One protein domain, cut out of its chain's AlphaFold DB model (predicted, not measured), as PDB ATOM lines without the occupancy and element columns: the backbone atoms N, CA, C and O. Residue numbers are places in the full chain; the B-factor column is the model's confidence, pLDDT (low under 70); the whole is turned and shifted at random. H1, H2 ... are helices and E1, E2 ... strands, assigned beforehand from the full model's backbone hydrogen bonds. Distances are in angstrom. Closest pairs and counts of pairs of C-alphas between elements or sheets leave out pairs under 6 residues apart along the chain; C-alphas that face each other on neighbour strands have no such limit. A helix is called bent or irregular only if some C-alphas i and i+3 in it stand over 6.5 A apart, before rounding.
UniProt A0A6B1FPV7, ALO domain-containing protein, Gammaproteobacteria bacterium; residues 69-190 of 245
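This is residues 69 to 190 of the 245 residues of the protein "ALO domain-containing protein" of Gammaproteobacteria bacterium (UniProt A0A6B1FPV7). An antiparallel sheet of three strands, in the order E1, E3, E2, has the two long helices H1 and H4 packed on one face, making two layers. The short helices H2 and H3 sit beyond H1 and H4, away from the sheet. The printed part has 122 residues with four named helices and three named strands, E1, H1, H2, H3, E2, E3, H4, of mixed class. It is compact, with a radius of gyration of the C-alphas of 14.5 A and spans of 44 by 32 by 20 A.

E3, residues 155 to 162, is the inner strand between E1, residues 69 to 75, and E2, residues 131 to 135. E1 and E3 are antiparallel at 161 degrees, with N 72 and O 158 within hydrogen-bond range at 3.0 A. E2 and E3 form a hairpin at 153 degrees, with N 157 and O 133 at 2.9 A. H1, residues 76 to 94, and H4, residues 168 to 185, are on the same face, at heights over the sheet of 9.2 A and 9.8 A. They touch, opposite ways at a shallow tilt of 31 degrees; their closest C-alphas are those of Lys 78 and Leu 185, 6.6 A apart. H3, residues 114 to 120, touches residues 169 to 176 of H4 alone, closest at the C-alphas of Ile 120 and Val 173, 5.9 A. H2, residues 102 to 110, is close to H1 but not clearly touching; the closest C-alphas, of Phe 85 and Val 104, are 7.0 A apart. Every O i to N i+4 pair is within hydrogen-bond range in H2 and H4, against 13 of 15 in H1 and 2 of 3 in H3.

E1 begins at C-alpha 69 (39.749, -22.240, -15.922), and H4 ends at C-alpha 185 (31.212, -33.075, -30.654). From first to last C-alpha H1 measures 27.2 A, H4 24.8 A and E3 23.2 A. H1 is irregular: C-alphas 77 and 80 are 7.5 A apart.

The C-alphas farthest apart, of Asp 97 and Asp 139, are 45.4 A from each other. The printed part has no cut, and the link E2 to E3 is long, 19 residues. Residues 148 to 151 have pLDDT under 70.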
ATOM      1  N   GLU A  69      40.230 -20.913 -15.553       96.88
ATOM      2  CA  GLU A  69      39.749 -22.240 -15.922       96.88
ATOM      3  C   GLU A  69      38.766 -22.127 -17.080       96.88
ATOM      4  O   GLU A  69      37.897 -21.255 -17.076       96.88
ATOM      5  N   MET A  70      38.893 -23.035 -18.043       97.88
ATOM      6  CA  MET A  70      37.829 -23.384 -18.975       97.88
ATOM      7  C   MET A  70      37.387 -24.809 -18.664       97.88
ATOM      8  O   MET A  70      38.225 -25.683 -18.453       97.88
ATOM      9  N   GLU A  71      36.083 -25.053 -18.689       98.19
ATOM     10  CA  GLU A  71      35.538 -26.389 -18.495       98.19
ATOM     11  C   GLU A  71      34.534 -26.717 -19.600       98.19
ATOM     12  O   GLU A  71      33.621 -25.934 -19.888       98.19
ATOM     13  N   VAL A  72      34.743 -27.871 -20.235       97.69
ATOM     14  CA  VAL A  72      33.961 -28.351 -21.378       97.69
ATOM     15  C   VAL A  72      33.253 -29.645 -21.002       97.69
ATOM     16  O   VAL A  72      33.854 -30.543 -20.426       97.69
ATOM     17  N   PHE A  73      31.982 -29.746 -21.356       97.06
ATOM     18  CA  PHE A  73      31.098 -30.864 -21.082       97.06
ATOM     19  C   PHE A  73      30.829 -31.623 -22.369       97.06
ATOM     20  O   PHE A  73      30.406 -31.039 -23.368       97.06
ATOM     21  N   VAL A  74      31.044 -32.931 -22.331       95.69
ATOM     22  CA  VAL A  74      30.747 -33.837 -23.439       95.69
ATOM     23  C   VAL A  74      29.897 -35.004 -22.948       95.69
ATOM     24  O   VAL A  74      30.063 -35.444 -21.809       95.69
ATOM     25  N   PRO A  75      28.992 -35.526 -23.782       94.31
ATOM     26  CA  PRO A  75      28.258 -36.729 -23.431       94.31
ATOM     27  C   PRO A  75      29.186 -37.949 -23.381       94.31
ATOM     28  O   PRO A  75      30.249 -37.970 -24.011       94.31
ATOM     29  N   ARG A  76      28.778 -38.978 -22.631       94.88
ATOM     30  CA  ARG A  76      29.528 -40.228 -22.425       94.88
ATOM     31  C   ARG A  76      30.058 -40.831 -23.726       94.88
ATOM     32  O   ARG A  76      31.228 -41.204 -23.775       94.88
ATOM     33  N   ASP A  77      29.235 -40.902 -24.770       94.50
ATOM     34  CA  ASP A  77      29.611 -41.477 -26.069       94.50
ATOM     35  C   ASP A  77      30.703 -40.676 -26.809       94.50
ATOM     36  O   ASP A  77      31.393 -41.207 -27.680       94.50
ATOM     37  N   LYS A  78      30.897 -39.404 -26.446       95.69
ATOM     38  CA  LYS A  78      31.918 -38.514 -27.016       95.69
ATOM     39  C   LYS A  78      33.137 -38.319 -26.120       95.69
ATOM     40  O   LYS A  78      34.082 -37.669 -26.562       95.69
ATOM     41  N   LEU A  79      33.173 -38.901 -24.917       97.31
ATOM     42  CA  LEU A  79      34.271 -38.701 -23.964       97.31
ATOM     43  C   LEU A  79      35.636 -39.087 -24.544       97.31
ATOM     44  O   LEU A  79      36.562 -38.284 -24.508       97.31
ATOM     45  N   LYS A  80      35.769 -40.299 -25.091       97.62
ATOM     46  CA  LYS A  80      37.051 -40.757 -25.643       97.62
ATOM     47  C   LYS A  80      37.509 -39.893 -26.832       97.62
ATOM     48  O   LYS A  80      38.594 -39.329 -26.732       97.62
ATOM     49  N   PRO A  81      36.680 -39.663 -27.873       97.44
ATOM     50  CA  PRO A  81      37.024 -38.727 -28.947       97.44
ATOM     51  C   PRO A  81      37.401 -37.323 -28.456       97.44
ATOM     52  O   PRO A  81      38.289 -36.693 -29.022       97.44
ATOM     53  N   ALA A  82      36.736 -36.822 -27.409       98.19
ATOM     54  CA  ALA A  82      37.038 -35.525 -26.818       98.19
ATOM     55  C   ALA A  82      38.409 -35.499 -26.132       98.19
ATOM     56  O   ALA A  82      39.165 -34.555 -26.341       98.19
ATOM     57  N   LEU A  83      38.742 -36.519 -25.336       98.44
ATOM     58  CA  LEU A  83      40.035 -36.610 -24.652       98.44
ATOM     59  C   LEU A  83      41.190 -36.798 -25.636       98.44
ATOM     60  O   LEU A  83      42.212 -36.132 -25.487       98.44
ATOM     61  N   ASP A  84      41.006 -37.640 -26.656       98.06
ATOM     62  CA  ASP A  84      41.996 -37.838 -27.717       98.06
ATOM     63  C   ASP A  84      42.250 -36.506 -28.448       98.06
ATOM     64  O   ASP A  84      43.396 -36.067 -28.575       98.06
ATOM     65  N   PHE A  85      41.180 -35.788 -28.812       98.31
ATOM     66  CA  PHE A  85      41.274 -34.476 -29.452       98.31
ATOM     67  C   PHE A  85      41.956 -33.424 -28.564       98.31
ATOM     68  O   PHE A  85      42.868 -32.735 -29.017       98.31
ATOM     69  N   VAL A  86      41.553 -33.306 -27.292       98.38
ATOM     70  CA  VAL A  86      42.185 -32.383 -26.332       98.38
ATOM     71  C   VAL A  86      43.669 -32.712 -26.182       98.38
ATOM     72  O   VAL A  86      44.496 -31.805 -26.236       98.38
ATOM     73  N   SER A  87      44.026 -33.992 -26.047       97.88
ATOM     74  CA  SER A  87      45.422 -34.413 -25.933       97.88
ATOM     75  C   SER A  87      46.239 -34.024 -27.165       97.88
ATOM     76  O   SER A  87      47.353 -33.526 -27.013       97.88
ATOM     77  N   GLU A  88      45.728 -34.247 -28.375       97.88
ATOM     78  CA  GLU A  88      46.437 -33.878 -29.604       97.88
ATOM     79  C   GLU A  88      46.619 -32.365 -29.729       97.88
ATOM     80  O   GLU A  88      47.727 -31.894 -29.978       97.88
ATOM     81  N   VAL A  89      45.564 -31.589 -29.481       98.31
ATOM     82  CA  VAL A  89      45.623 -30.124 -29.546       98.31
ATOM     83  C   VAL A  89      46.600 -29.555 -28.519       98.31
ATOM     84  O   VAL A  89      47.340 -28.626 -28.833       98.31
ATOM     85  N   LEU A  90      46.647 -30.111 -27.306       98.12
ATOM     86  CA  LEU A  90      47.617 -29.680 -26.299       98.12
ATOM     87  C   LEU A  90      49.058 -30.029 -26.692       98.12
ATOM     88  O   LEU A  90      49.955 -29.248 -26.390       98.12
ATOM     89  N   ARG A  91      49.295 -31.143 -27.398       97.75
ATOM     90  CA  ARG A  91      50.626 -31.481 -27.936       97.75
ATOM     91  C   ARG A  91      51.053 -30.539 -29.058       97.75
ATOM     92  O   ARG A  91      52.192 -30.091 -29.047       97.75
ATOM     93  N   VAL A  92      50.138 -30.189 -29.964       98.19
ATOM     94  CA  VAL A  92      50.370 -29.157 -30.993       98.19
ATOM     95  C   VAL A  92      50.674 -27.809 -30.341       98.19
ATOM     96  O   VAL A  92      51.581 -27.091 -30.761       98.19
ATOM     97  N   ALA A  93      49.929 -27.451 -29.295       97.81
ATOM     98  CA  ALA A  93      50.147 -26.200 -28.584       97.81
ATOM     99  C   ALA A  93      51.492 -26.168 -27.841       97.81
ATOM    100  O   ALA A  93      52.122 -25.114 -27.768       97.81
ATOM    101  N   ASP A  94      51.945 -27.309 -27.321       96.44
ATOM    102  CA  ASP A  94      53.201 -27.423 -26.581       96.44
ATOM    103  C   ASP A  94      54.433 -27.485 -27.496       96.44
ATOM    104  O   ASP A  94      55.455 -26.861 -27.201       96.44
ATOM    105  N   ASN A  95      54.341 -28.188 -28.626       96.00
ATOM    106  CA  ASN A  95      55.456 -28.424 -29.534       96.00
ATOM    107  C   ASN A  95      55.104 -28.011 -30.969       96.00
ATOM    108  O   ASN A  95      54.208 -28.583 -31.586       96.00
ATOM    109  N   ALA A  96      55.852 -27.046 -31.511       94.69
ATOM    110  CA  ALA A  96      55.630 -26.546 -32.863       94.69
ATOM    111  C   ALA A  96      55.826 -27.628 -33.937       94.69
ATOM    112  O   ALA A  96      55.087 -27.640 -34.921       94.69
ATOM    113  N   ASP A  97      56.741 -28.567 -33.687       96.50
ATOM    114  CA  ASP A  97      57.104 -29.650 -34.604       96.50
ATOM    115  C   ASP A  97      56.198 -30.885 -34.454       96.50
ATOM    116  O   ASP A  97      56.432 -31.920 -35.076       96.50
ATOM    117  N   TYR A  98      55.188 -30.832 -33.576       97.00
ATOM    118  CA  TYR A  98      54.247 -31.933 -33.428       97.00
ATOM    119  C   TYR A  98      53.240 -31.938 -34.581       97.00
ATOM    120  O   TYR A  98      52.458 -30.998 -34.759       97.00
ATOM    121  N   GLU A  99      53.221 -33.043 -35.320       96.31
ATOM    122  CA  GLU A  99      52.239 -33.301 -36.368       96.31
ATOM    123  C   GLU A  99      51.008 -33.999 -35.789       96.31
ATOM    124  O   GLU A  99      51.098 -35.058 -35.159       96.31
ATOM    125  N   ALA A 100      49.842 -33.380 -35.985       95.62
ATOM    126  CA  ALA A 100      48.576 -33.934 -35.532       95.62
ATOM    127  C   ALA A 100      48.103 -35.060 -36.459       95.62
ATOM    128  O   ALA A 100      48.520 -35.183 -37.612       95.62
ATOM    129  N   SER A 101      47.195 -35.896 -35.964       96.69
ATOM    130  CA  SER A 101      46.624 -36.976 -36.755       96.69
ATOM    131  C   SER A 101      45.788 -36.445 -37.926       96.69
ATOM    132  O   SER A 101      45.224 -35.346 -37.886       96.69
ATOM    133  N   ALA A 102      45.635 -37.267 -38.970       95.31
ATOM    134  CA  ALA A 102      44.765 -36.947 -40.103       95.31
ATOM    135  C   ALA A 102      43.331 -36.613 -39.649       95.31
ATOM    136  O   ALA A 102      42.735 -35.660 -40.139       95.31
ATOM    137  N   GLY A 103      42.816 -37.318 -38.631       94.00
ATOM    138  CA  GLY A 103      41.489 -37.058 -38.070       94.00
ATOM    139  C   GLY A 103      41.348 -35.668 -37.438       94.00
ATOM    140  O   GLY A 103      40.283 -35.052 -37.543       94.00
ATOM    141  N   VAL A 104      42.411 -35.135 -36.822       95.19
ATOM    142  CA  VAL A 104      42.441 -33.747 -36.333       95.19
ATOM    143  C   VAL A 104      42.442 -32.770 -37.507       95.19
ATOM    144  O   VAL A 104      41.611 -31.859 -37.534       95.19
ATOM    145  N   HIS A 105      43.295 -32.981 -38.513       95.75
ATOM    146  CA  HIS A 105      43.353 -32.122 -39.702       95.75
ATOM    147  C   HIS A 105      42.042 -32.097 -40.497       95.75
ATOM    148  O   HIS A 105      41.616 -31.030 -40.949       95.75
ATOM    149  N   ASP A 106      41.371 -33.238 -40.640       95.44
ATOM    150  CA  ASP A 106      40.078 -33.339 -41.315       95.44
ATOM    151  C   ASP A 106      38.993 -32.583 -40.548       95.44
ATOM    152  O   ASP A 106      38.229 -31.821 -41.143       95.44
ATOM    153  N   ARG A 107      38.981 -32.694 -39.213       95.19
ATOM    154  CA  ARG A 107      38.068 -31.930 -38.352       95.19
ATOM    155  C   ARG A 107      38.304 -30.423 -38.460       95.19
ATOM    156  O   ARG A 107      37.346 -29.661 -38.563       95.19
ATOM    157  N   ILE A 108      39.562 -29.986 -38.465       96.38
ATOM    158  CA  ILE A 108      39.929 -28.568 -38.608       96.38
ATOM    159  C   ILE A 108      39.511 -28.033 -39.976       96.38
ATOM    160  O   ILE A 108      38.993 -26.920 -40.070       96.38
ATOM    161  N   ARG A 109      39.710 -28.828 -41.032       95.94
ATOM    162  CA  ARG A 109      39.299 -28.491 -42.398       95.94
ATOM    163  C   ARG A 109      37.783 -28.371 -42.512       95.94
ATOM    164  O   ARG A 109      37.314 -27.386 -43.062       95.94
ATOM    165  N   ALA A 110      37.034 -29.330 -41.971       96.00
ATOM    166  CA  ALA A 110      35.572 -29.332 -42.019       96.00
ATOM    167  C   ALA A 110      34.944 -28.116 -41.314       96.00
ATOM    168  O   ALA A 110      33.842 -27.703 -41.660       96.00
ATOM    169  N   LEU A 111      35.639 -27.538 -40.330       95.25
ATOM    170  CA  LEU A 111      35.167 -26.379 -39.570       95.25
ATOM    171  C   LEU A 111      35.727 -25.034 -40.050       95.25
ATOM    172  O   LEU A 111      35.360 -24.013 -39.462       95.25
ATOM    173  N   ASP A 112      36.597 -25.046 -41.063       96.31
ATOM    174  CA  ASP A 112      37.350 -23.887 -41.553       96.31
ATOM    175  C   ASP A 112      38.163 -23.177 -40.450       96.31
ATOM    176  O   ASP A 112      38.096 -21.971 -40.235       96.31
ATOM    177  N   MET A 113      38.910 -23.961 -39.662       96.00
ATOM    178  CA  MET A 113      39.639 -23.468 -38.482       96.00
ATOM    179  C   MET A 113      41.166 -23.516 -38.622       96.00
ATOM    180  O   MET A 113      41.869 -23.451 -37.612       96.00
ATOM    181  N   ARG A 114      41.693 -23.621 -39.849       96.06
ATOM    182  CA  ARG A 114      43.137 -23.791 -40.109       96.06
ATOM    183  C   ARG A 114      43.975 -22.673 -39.496       96.06
ATOM    184  O   ARG A 114      44.873 -22.957 -38.712       96.06
ATOM    185  N   ASP A 115      43.613 -21.416 -39.739       95.69
ATOM    186  CA  ASP A 115      44.352 -20.272 -39.194       95.69
ATOM    187  C   ASP A 115      44.365 -20.264 -37.663       95.69
ATOM    188  O   ASP A 115      45.368 -19.938 -37.034       95.69
ATOM    189  N   SER A 116      43.241 -20.625 -37.039       95.25
ATOM    190  CA  SER A 116      43.154 -20.682 -35.578       95.25
ATOM    191  C   SER A 116      43.978 -21.833 -35.002       95.25
ATOM    192  O   SER A 116      44.529 -21.685 -33.915       95.25
ATOM    193  N   PHE A 117      44.077 -22.949 -35.725       97.00
ATOM    194  CA  PHE A 117      44.915 -24.083 -35.352       97.00
ATOM    195  C   PHE A 117      46.408 -23.754 -35.467       97.00
ATOM    196  O   PHE A 117      47.167 -24.008 -34.536       97.00
ATOM    197  N   GLU A 118      46.829 -23.096 -36.545       96.25
ATOM    198  CA  GLU A 118      48.232 -22.699 -36.701       96.25
ATOM    199  C   GLU A 118      48.649 -21.631 -35.682       96.25
ATOM    200  O   GLU A 118      49.755 -21.675 -35.152       96.25
ATOM    201  N   ARG A 119      47.746 -20.720 -35.293       96.12
ATOM    202  CA  ARG A 119      48.029 -19.720 -34.242       96.12
ATOM    203  C   ARG A 119      48.330 -20.318 -32.869       96.12
ATOM    204  O   ARG A 119      48.960 -19.641 -32.057       96.12
ATOM    205  N   ILE A 120      47.832 -21.517 -32.562       97.69
ATOM    206  CA  ILE A 120      48.077 -22.141 -31.255       97.69
ATOM    207  C   ILE A 120      49.349 -22.988 -31.240       97.69
ATOM    208  O   ILE A 120      49.843 -23.283 -30.150       97.69
ATOM    209  N   ARG A 121      49.902 -23.338 -32.404       97.75
ATOM    210  CA  ARG A 121      51.078 -24.200 -32.550       97.75
ATOM    211  C   ARG A 121      52.280 -23.664 -31.768       97.75
ATOM    212  O   ARG A 121      52.663 -22.506 -31.911       97.75
ATOM    213  N   GLY A 122      52.851 -24.499 -30.897       96.75
ATOM    214  CA  GLY A 122      54.005 -24.162 -30.053       96.75
ATOM    215  C   GLY A 122      53.807 -22.986 -29.080       96.75
ATOM    216  O   GLY A 122      54.781 -22.540 -28.460       96.75
ATOM    217  N   SER A 123      52.581 -22.466 -28.938       95.69
ATOM    218  CA  SER A 123      52.281 -21.232 -28.204       95.69
ATOM    219  C   SER A 123      52.044 -21.424 -26.703       95.69
ATOM    220  O   SER A 123      52.095 -20.445 -25.949       95.69
ATOM    221  N   TYR A 124      51.752 -22.650 -26.249       96.06
ATOM    222  CA  TYR A 124      51.287 -22.905 -24.886       96.06
ATOM    223  C   TYR A 124      51.587 -24.319 -24.384       96.06
ATOM    224  O   TYR A 124      51.124 -25.304 -24.948       96.06
ATOM    225  N   SER A 125      52.234 -24.399 -23.221       95.31
ATOM    226  CA  SER A 125      52.438 -25.647 -22.482       95.31
ATOM    227  C   SER A 125      51.423 -25.761 -21.347       95.31
ATOM    228  O   SER A 125      51.409 -24.942 -20.417       95.31
ATOM    229  N   HIS A 126      50.560 -26.776 -21.410       96.19
ATOM    230  CA  HIS A 126      49.628 -27.061 -20.323       96.19
ATOM    231  C   HIS A 126      50.386 -27.528 -19.074       96.19
ATOM    232  O   HIS A 126      51.298 -28.341 -19.160       96.19
ATOM    233  N   HIS A 127      50.019 -26.992 -17.911       95.06
ATOM    234  CA  HIS A 127      50.796 -27.130 -16.675       95.06
ATOM    235  C   HIS A 127      49.911 -27.368 -15.445       95.06
ATOM    236  O   HIS A 127      50.300 -27.027 -14.327       95.06
ATOM    237  N   TYR A 128      48.716 -27.922 -15.646       93.94
ATOM    238  CA  TYR A 128      47.812 -28.354 -14.582       93.94
ATOM    239  C   TYR A 128      47.310 -29.780 -14.861       93.94
ATOM    240  O   TYR A 128      47.294 -30.184 -16.023       93.94
ATOM    241  N   PRO A 129      46.906 -30.576 -13.854       92.44
ATOM    242  CA  PRO A 129      46.163 -31.800 -14.118       92.44
ATOM    243  C   PRO A 129      44.862 -31.512 -14.874       92.44
ATOM    244  O   PRO A 129      44.105 -30.614 -14.510       92.44
ATOM    245  N   ILE A 130      44.563 -32.315 -15.892       94.94
ATOM    246  CA  ILE A 130      43.252 -32.276 -16.544       94.94
ATOM    247  C   ILE A 130      42.281 -33.068 -15.670       94.94
ATOM    248  O   ILE A 130      42.409 -34.286 -15.533       94.94
ATOM    249  N   CYS A 131      41.314 -32.381 -15.070       94.25
ATOM    250  CA  CYS A 131      40.305 -33.024 -14.236       94.25
ATOM    251  C   CYS A 131      39.130 -33.475 -15.105       94.25
ATOM    252  O   CYS A 131      38.514 -32.655 -15.786       94.25
ATOM    253  N   VAL A 132      38.802 -34.768 -15.045       97.50
ATOM    254  CA  VAL A 132      37.630 -35.340 -15.716       97.50
ATOM    255  C   VAL A 132      36.626 -35.790 -14.666       97.50
ATOM    256  O   VAL A 132      36.949 -36.605 -13.801       97.50
ATOM    257  N   ARG A 133      35.405 -35.257 -14.722       96.44
ATOM    258  CA  ARG A 133      34.350 -35.523 -13.731       96.44
ATOM    259  C   ARG A 133      33.098 -36.033 -14.420       96.44
ATOM    260  O   ARG A 133      32.725 -35.492 -15.450       96.44
ATOM    261  N   ARG A 134      32.447 -37.051 -13.851       96.75
ATOM    262  CA  ARG A 134      31.146 -37.559 -14.313       96.75
ATOM    263  C   ARG A 134      30.019 -36.744 -13.680       96.75
ATOM    264  O   ARG A 134      30.023 -36.536 -12.470       96.75
ATOM    265  N   ILE A 135      29.040 -36.357 -14.486       95.25
ATOM    266  CA  ILE A 135      27.845 -35.609 -14.099       95.25
ATOM    267  C   ILE A 135      26.631 -36.373 -14.622       95.25
ATOM    268  O   ILE A 135      26.606 -36.797 -15.777       95.25
ATOM    269  N   ARG A 136      25.633 -36.588 -13.764       94.00
ATOM    270  CA  ARG A 136      24.356 -37.167 -14.195       94.00
ATOM    271  C   ARG A 136      23.511 -36.103 -14.898       94.00
ATOM    272  O   ARG A 136      23.645 -34.937 -14.535       94.00
ATOM    273  N   PRO A 137      22.648 -36.485 -15.854       92.75
ATOM    274  CA  PRO A 137      21.702 -35.554 -16.446       92.75
ATOM    275  C   PRO A 137      20.834 -34.872 -15.396       92.75
ATOM    276  O   PRO A 137      20.521 -35.469 -14.362       92.75
ATOM    277  N   ASP A 138      20.423 -33.648 -15.696       91.38
ATOM    278  CA  ASP A 138      19.474 -32.900 -14.883       91.38
ATOM    279  C   ASP A 138      18.311 -32.366 -15.722       91.38
ATOM    280  O   ASP A 138      18.410 -32.172 -16.938       91.38
ATOM    281  N   ASP A 139      17.189 -32.155 -15.040       89.62
ATOM    282  CA  ASP A 139      15.952 -31.630 -15.607       89.62
ATOM    283  C   ASP A 139      15.939 -30.097 -15.511       89.62
ATOM    284  O   ASP A 139      15.183 -29.483 -14.758       89.62
ATOM    285  N   THR A 140      16.878 -29.460 -16.214       90.62
ATOM    286  CA  THR A 140      16.930 -27.999 -16.348       90.62
ATOM    287  C   THR A 140      16.940 -27.581 -17.815       90.62
ATOM    288  O   THR A 140      17.208 -28.381 -18.712       90.62
ATOM    289  N   LEU A 141      16.662 -26.300 -18.077       91.62
ATOM    290  CA  LEU A 141      16.633 -25.767 -19.442       91.62
ATOM    291  C   LEU A 141      18.036 -25.642 -20.050       91.62
ATOM    292  O   LEU A 141      18.259 -26.022 -21.198       91.62
ATOM    293  N   ILE A 142      18.980 -25.081 -19.291       92.19
ATOM    294  CA  ILE A 142      20.260 -24.610 -19.838       92.19
ATOM    295  C   ILE A 142      21.492 -25.128 -19.097       92.19
ATOM    296  O   ILE A 142      22.585 -24.635 -19.366       92.19
ATOM    297  N   SER A 143      21.385 -26.085 -18.165       92.69
ATOM    298  CA  SER A 143      22.616 -26.670 -17.621       92.69
ATOM    299  C   SER A 143      23.412 -27.370 -18.724       92.69
ATOM    300  O   SER A 143      22.893 -27.800 -19.760       92.69
ATOM    301  N   MET A 144      24.702 -27.552 -18.463       93.19
ATOM    302  CA  MET A 144      25.572 -28.288 -19.364       93.19
ATOM    303  C   MET A 144      25.164 -29.767 -19.490       93.19
ATOM    304  O   MET A 144      25.455 -30.377 -20.514       93.19
ATOM    305  N   ALA A 145      24.450 -30.330 -18.508       92.88
ATOM    306  CA  ALA A 145      24.007 -31.724 -18.485       92.88
ATOM    307  C   ALA A 145      22.488 -31.886 -18.698       92.88
ATOM    308  O   ALA A 145      21.938 -32.947 -18.404       92.88
ATOM    309  N   SER A 146      21.803 -30.865 -19.227       89.81
ATOM    310  CA  SER A 146      20.350 -30.902 -19.407       89.81
ATOM    311  C   SER A 146      19.889 -32.053 -20.311       89.81
ATOM    312  O   SER A 146      20.396 -32.222 -21.428       89.81
ATOM    313  N   CYS A 147      18.897 -32.820 -19.841       72.75
ATOM    314  CA  CYS A 147      18.339 -33.988 -20.538       72.75
ATOM    315  C   CYS A 147      17.496 -33.630 -21.776       72.75
ATOM    316  O   CYS A 147      17.365 -34.433 -22.689       72.75
ATOM    317  N   HIS A 148      16.999 -32.394 -21.875       68.62
ATOM    318  CA  HIS A 148      16.130 -31.916 -22.962       68.62
ATOM    319  C   HIS A 148      16.745 -31.960 -24.369       68.62
ATOM    320  O   HIS A 148      16.104 -31.583 -25.347       68.62
ATOM    321  N   CYS A 149      18.018 -32.329 -24.481       59.22
ATOM    322  CA  CYS A 149      18.792 -32.158 -25.701       59.22
ATOM    323  C   CYS A 149      19.410 -33.460 -26.222       59.22
ATOM    324  O   CYS A 149      19.883 -33.470 -27.356       59.22
ATOM    325  N   ARG A 150      19.456 -34.532 -25.412       65.06
ATOM    326  CA  ARG A 150      20.013 -35.852 -25.763       65.06
ATOM    327  C   ARG A 150      19.381 -36.944 -24.896       65.06
ATOM    328  O   ARG A 150      18.871 -36.643 -23.827       65.06
ATOM    329  N   GLU A 151      19.475 -38.200 -25.343       68.19
ATOM    330  CA  GLU A 151      19.150 -39.389 -24.536       68.19
ATOM    331  C   GLU A 151      19.755 -39.301 -23.123       68.19
ATOM    332  O   GLU A 151      20.789 -38.651 -22.938       68.19
ATOM    333  N   GLU A 152      19.135 -39.965 -22.141       74.94
ATOM    334  CA  GLU A 152      19.577 -40.011 -20.738       74.94
ATOM    335  C   GLU A 152      20.953 -40.690 -20.584       74.94
ATOM    336  O   GLU A 152      21.089 -41.817 -20.111       74.94
ATOM    337  N   GLN A 153      22.015 -39.997 -20.981       88.06
ATOM    338  CA  GLN A 153      23.391 -40.428 -20.801       88.06
ATOM    339  C   GLN A 153      24.146 -39.458 -19.906       88.06
ATOM    340  O   GLN A 153      23.953 -38.247 -19.965       88.06
ATOM    341  N   ASP A 154      25.056 -39.996 -19.094       94.31
ATOM    342  CA  ASP A 154      25.935 -39.154 -18.291       94.31
ATOM    343  C   ASP A 154      26.752 -38.198 -19.159       94.31
ATOM    344  O   ASP A 154      27.171 -38.513 -20.277       94.31
ATOM    345  N   TRP A 155      27.061 -37.064 -18.558       95.50
ATOM    346  CA  TRP A 155      27.972 -36.076 -19.088       95.50
ATOM    347  C   TRP A 155      29.306 -36.149 -18.361       95.50
ATOM    348  O   TRP A 155      29.407 -36.619 -17.226       95.50
ATOM    349  N   TYR A 156      30.345 -35.673 -19.030       97.75
ATOM    350  CA  TYR A 156      31.680 -35.579 -18.476       97.75
ATOM    351  C   TYR A 156      32.208 -34.173 -18.666       97.75
ATOM    352  O   TYR A 156      32.252 -33.676 -19.790       97.75
ATOM    353  N   ALA A 157      32.621 -33.554 -17.568       98.06
ATOM    354  CA  ALA A 157      33.309 -32.280 -17.595       98.06
ATOM    355  C   ALA A 157      34.819 -32.504 -17.675       98.06
ATOM    356  O   ALA A 157      35.351 -33.374 -16.985       98.06
ATOM    357  N   ILE A 158      35.484 -31.720 -18.517       98.50
ATOM    358  CA  ILE A 158      36.924 -31.714 -18.753       98.50
ATOM    359  C   ILE A 158      37.420 -30.306 -18.415       98.50
ATOM    360  O   ILE A 158      37.142 -29.355 -19.152       98.50
ATOM    361  N   SER A 159      38.142 -30.175 -17.302       97.75
ATOM    362  CA  SER A 159      38.692 -28.898 -16.834       97.75
ATOM    363  C   SER A 159      40.112 -28.676 -17.339       97.75
ATOM    364  O   SER A 159      40.991 -29.521 -17.171       97.75
ATOM    365  N   LEU A 160      40.346 -27.488 -17.890       97.88
ATOM    366  CA  LEU A 160      41.652 -26.985 -18.297       97.88
ATOM    367  C   LEU A 160      41.957 -25.723 -17.495       97.88
ATOM    368  O   LEU A 160      41.242 -24.725 -17.602       97.88
ATOM    369  N   ILE A 161      43.032 -25.761 -16.711       95.69
ATOM    370  CA  ILE A 161      43.400 -24.686 -15.785       95.69
ATOM    371  C   ILE A 161      44.761 -24.096 -16.161       95.69
ATOM    372  O   ILE A 161      45.659 -24.797 -16.631       95.69
ATOM    373  N   THR A 162      44.913 -22.788 -15.951       95.69
ATOM    374  CA  THR A 162      46.180 -22.071 -16.099       95.69
ATOM    375  C   THR A 162      46.468 -21.162 -14.904       95.69
ATOM    376  O   THR A 162      45.599 -20.425 -14.426       95.69
ATOM    377  N   PHE A 163      47.718 -21.186 -14.441       92.81
ATOM    378  CA  PHE A 163      48.248 -20.322 -13.379       92.81
ATOM    379  C   PHE A 163      49.212 -19.251 -13.906       92.81
ATOM    380  O   PHE A 163      49.657 -18.393 -13.128       92.81
ATOM    381  N   THR A 164      49.546 -19.302 -15.196       92.50
ATOM    382  CA  THR A 164      50.466 -18.373 -15.856       92.50
ATOM    383  C   THR A 164      49.772 -17.080 -16.257       92.50
ATOM    384  O   THR A 164      48.637 -17.097 -16.730       92.50
ATOM    385  N   GLU A 165      50.495 -15.973 -16.124       91.56
ATOM    386  CA  GLU A 165      50.148 -14.667 -16.684       91.56
ATOM    387  C   GLU A 165      51.293 -14.200 -17.604       91.56
ATOM    388  O   GLU A 165      52.458 -14.436 -17.260       91.56
ATOM    389  N   PRO A 166      51.007 -13.530 -18.740       93.31
ATOM    390  CA  PRO A 166      49.681 -13.223 -19.292       93.31
ATOM    391  C   PRO A 166      48.933 -14.452 -19.841       93.31
ATOM    392  O   PRO A 166      49.522 -15.341 -20.450       93.31
ATOM    393  N   ARG A 167      47.603 -14.482 -19.697       94.56
ATOM    394  CA  ARG A 167      46.744 -15.628 -20.091       94.56
ATOM    395  C   ARG A 167      46.410 -15.747 -21.586       94.56
ATOM    396  O   ARG A 167      45.536 -16.534 -21.947       94.56
ATOM    397  N   LEU A 168      47.044 -14.971 -22.465       95.88
ATOM    398  CA  LEU A 168      46.657 -14.906 -23.881       95.88
ATOM    399  C   LEU A 168      46.801 -16.260 -24.595       95.88
ATOM    400  O   LEU A 168      45.840 -16.712 -25.213       95.88
ATOM    401  N   SER A 169      47.943 -16.942 -24.451       95.50
ATOM    402  CA  SER A 169      48.164 -18.239 -25.108       95.50
ATOM    403  C   SER A 169      47.164 -19.301 -24.642       95.50
ATOM    404  O   SER A 169      46.577 -19.999 -25.466       95.50
ATOM    405  N   PHE A 170      46.876 -19.356 -23.335       97.31
ATOM    406  CA  PHE A 170      45.830 -20.234 -22.807       97.31
ATOM    407  C   PHE A 170      44.463 -19.902 -23.411       97.31
ATOM    408  O   PHE A 170      43.765 -20.805 -23.856       97.31
ATOM    409  N   ARG A 171      44.077 -18.620 -23.465       97.62
ATOM    410  CA  ARG A 171      42.792 -18.200 -24.048       97.62
ATOM    411  C   ARG A 171      42.682 -18.564 -25.528       97.62
ATOM    412  O   ARG A 171      41.593 -18.925 -25.962       97.62
ATOM    413  N   ASN A 172      43.773 -18.508 -26.289       97.38
ATOM    414  CA  ASN A 172      43.781 -18.918 -27.697       97.38
ATOM    415  C   ASN A 172      43.519 -20.423 -27.839       97.38
ATOM    416  O   ASN A 172      42.607 -20.813 -28.567       97.38
ATOM    417  N   VAL A 173      44.242 -21.255 -27.079       98.19
ATOM    418  CA  VAL A 173      44.030 -22.715 -27.043       98.19
ATOM    419  C   VAL A 173      42.619 -23.055 -26.565       98.19
ATOM    420  O   VAL A 173      41.909 -23.830 -27.199       98.19
ATOM    421  N   ALA A 174      42.184 -22.438 -25.469       97.88
ATOM    422  CA  ALA A 174      40.877 -22.663 -24.876       97.88
ATOM    423  C   ALA A 174      39.745 -22.255 -25.835       97.88
ATOM    424  O   ALA A 174      38.805 -23.018 -26.031       97.88
ATOM    425  N   ARG A 175      39.852 -21.107 -26.520       97.81
ATOM    426  CA  ARG A 175      38.880 -20.692 -27.548       97.81
ATOM    427  C   ARG A 175      38.829 -21.665 -28.717       97.81
ATOM    428  O   ARG A 175      37.731 -21.972 -29.186       97.81
ATOM    429  N   PHE A 176      39.988 -22.125 -29.185       98.12
ATOM    430  CA  PHE A 176      40.068 -23.105 -30.262       98.12
ATOM    431  C   PHE A 176      39.343 -24.398 -29.863       98.12
ATOM    432  O   PHE A 176      38.399 -24.799 -30.542       98.12
ATOM    433  N   LEU A 177      39.690 -24.970 -28.705       98.25
ATOM    434  CA  LEU A 177      39.049 -26.172 -28.168       98.25
ATOM    435  C   LEU A 177      37.540 -25.986 -27.981       98.25
ATOM    436  O   LEU A 177      36.768 -26.799 -28.475       98.25
ATOM    437  N   ALA A 178      37.116 -24.901 -27.331       97.19
ATOM    438  CA  ALA A 178      35.705 -24.591 -27.108       97.19
ATOM    439  C   ALA A 178      34.907 -24.592 -28.416       97.19
ATOM    440  O   ALA A 178      33.883 -25.263 -28.527       97.19
ATOM    441  N   THR A 179      35.409 -23.874 -29.421       96.19
ATOM    442  CA  THR A 179      34.729 -23.716 -30.710       96.19
ATOM    443  C   THR A 179      34.680 -25.039 -31.470       96.19
ATOM    444  O   THR A 179      33.619 -25.438 -31.949       96.19
ATOM    445  N   THR A 180      35.803 -25.758 -31.560       96.69
ATOM    446  CA  THR A 180      35.864 -27.028 -32.292       96.69
ATOM    447  C   THR A 180      35.029 -28.111 -31.618       96.69
ATOM    448  O   THR A 180      34.282 -28.821 -32.295       96.69
ATOM    449  N   MET A 181      35.113 -28.244 -30.293       96.75
ATOM    450  CA  MET A 181      34.379 -29.273 -29.555       96.75
ATOM    451  C   MET A 181      32.875 -28.993 -29.542       96.75
ATOM    452  O   MET A 181      32.094 -29.926 -29.734       96.75
ATOM    453  N   ALA A 182      32.452 -27.732 -29.402       94.75
ATOM    454  CA  ALA A 182      31.039 -27.377 -29.512       94.75
ATOM    455  C   ALA A 182      30.478 -27.768 -30.888       94.75
ATOM    456  O   ALA A 182      29.508 -28.519 -30.968       94.75
ATOM    457  N   ARG A 183      31.154 -27.365 -31.973       93.25
ATOM    458  CA  ARG A 183      30.667 -27.586 -33.346       93.25
ATOM    459  C   ARG A 183      30.742 -29.035 -33.823       93.25
ATOM    460  O   ARG A 183      29.946 -29.431 -34.661       93.25
ATOM    461  N   SER A 184      31.701 -29.825 -33.338       93.06
ATOM    462  CA  SER A 184      31.972 -31.159 -33.904       93.06
ATOM    463  C   SER A 184      31.727 -32.334 -32.959       93.06
ATOM    464  O   SER A 184      31.711 -33.482 -33.404       93.06
ATOM    465  N   LEU A 185      31.550 -32.067 -31.664       92.56
ATOM    466  CA  LEU A 185      31.212 -33.075 -30.654       92.56
ATOM    467  C   LEU A 185      29.898 -32.744 -29.931       92.56
ATOM    468  O   LEU A 185      29.421 -33.557 -29.140       92.56
ATOM    469  N   GLY A 186      29.288 -31.585 -30.212       90.88
ATOM    470  CA  GLY A 186      28.125 -31.087 -29.476       90.88
ATOM    471  C   GLY A 186      28.454 -30.794 -28.015       90.88
ATOM    472  O   GLY A 186      27.615 -31.012 -27.142       90.88
ATOM    473  N   ALA A 187      29.696 -30.385 -27.748       94.31
ATOM    474  CA  ALA A 187      30.142 -30.050 -26.409       94.31
ATOM    475  C   ALA A 187      29.486 -28.757 -25.908       94.31
ATOM    476  O   ALA A 187      29.163 -27.861 -26.688       94.31
ATOM    477  N   ARG A 188      29.346 -28.645 -24.590       94.75
ATOM    478  CA  ARG A 188      28.826 -27.457 -23.903       94.75
ATOM    479  C   ARG A 188      29.887 -26.890 -22.987       94.75
ATOM    480  O   ARG A 188      30.752 -27.626 -22.526       94.75
ATOM    481  N   LEU A 189      29.843 -25.598 -22.703       95.94
ATOM    482  CA  LEU A 189      30.812 -24.974 -21.807       95.94
ATOM    483  C   LEU A 189      30.175 -24.583 -20.482       95.94
ATOM    484  O   LEU A 189      29.000 -24.238 -20.423       95.94
ATOM    485  N   HIS A 190      30.975 -24.619 -19.419       96.31
ATOM    486  CA  HIS A 190      30.517 -24.244 -18.091       96.31
ATOM    487  C   HIS A 190      30.249 -22.736 -17.981       96.31
ATOM    488  O   HIS A 190      31.174 -21.932 -18.104       96.31
TER     489      HIS A 190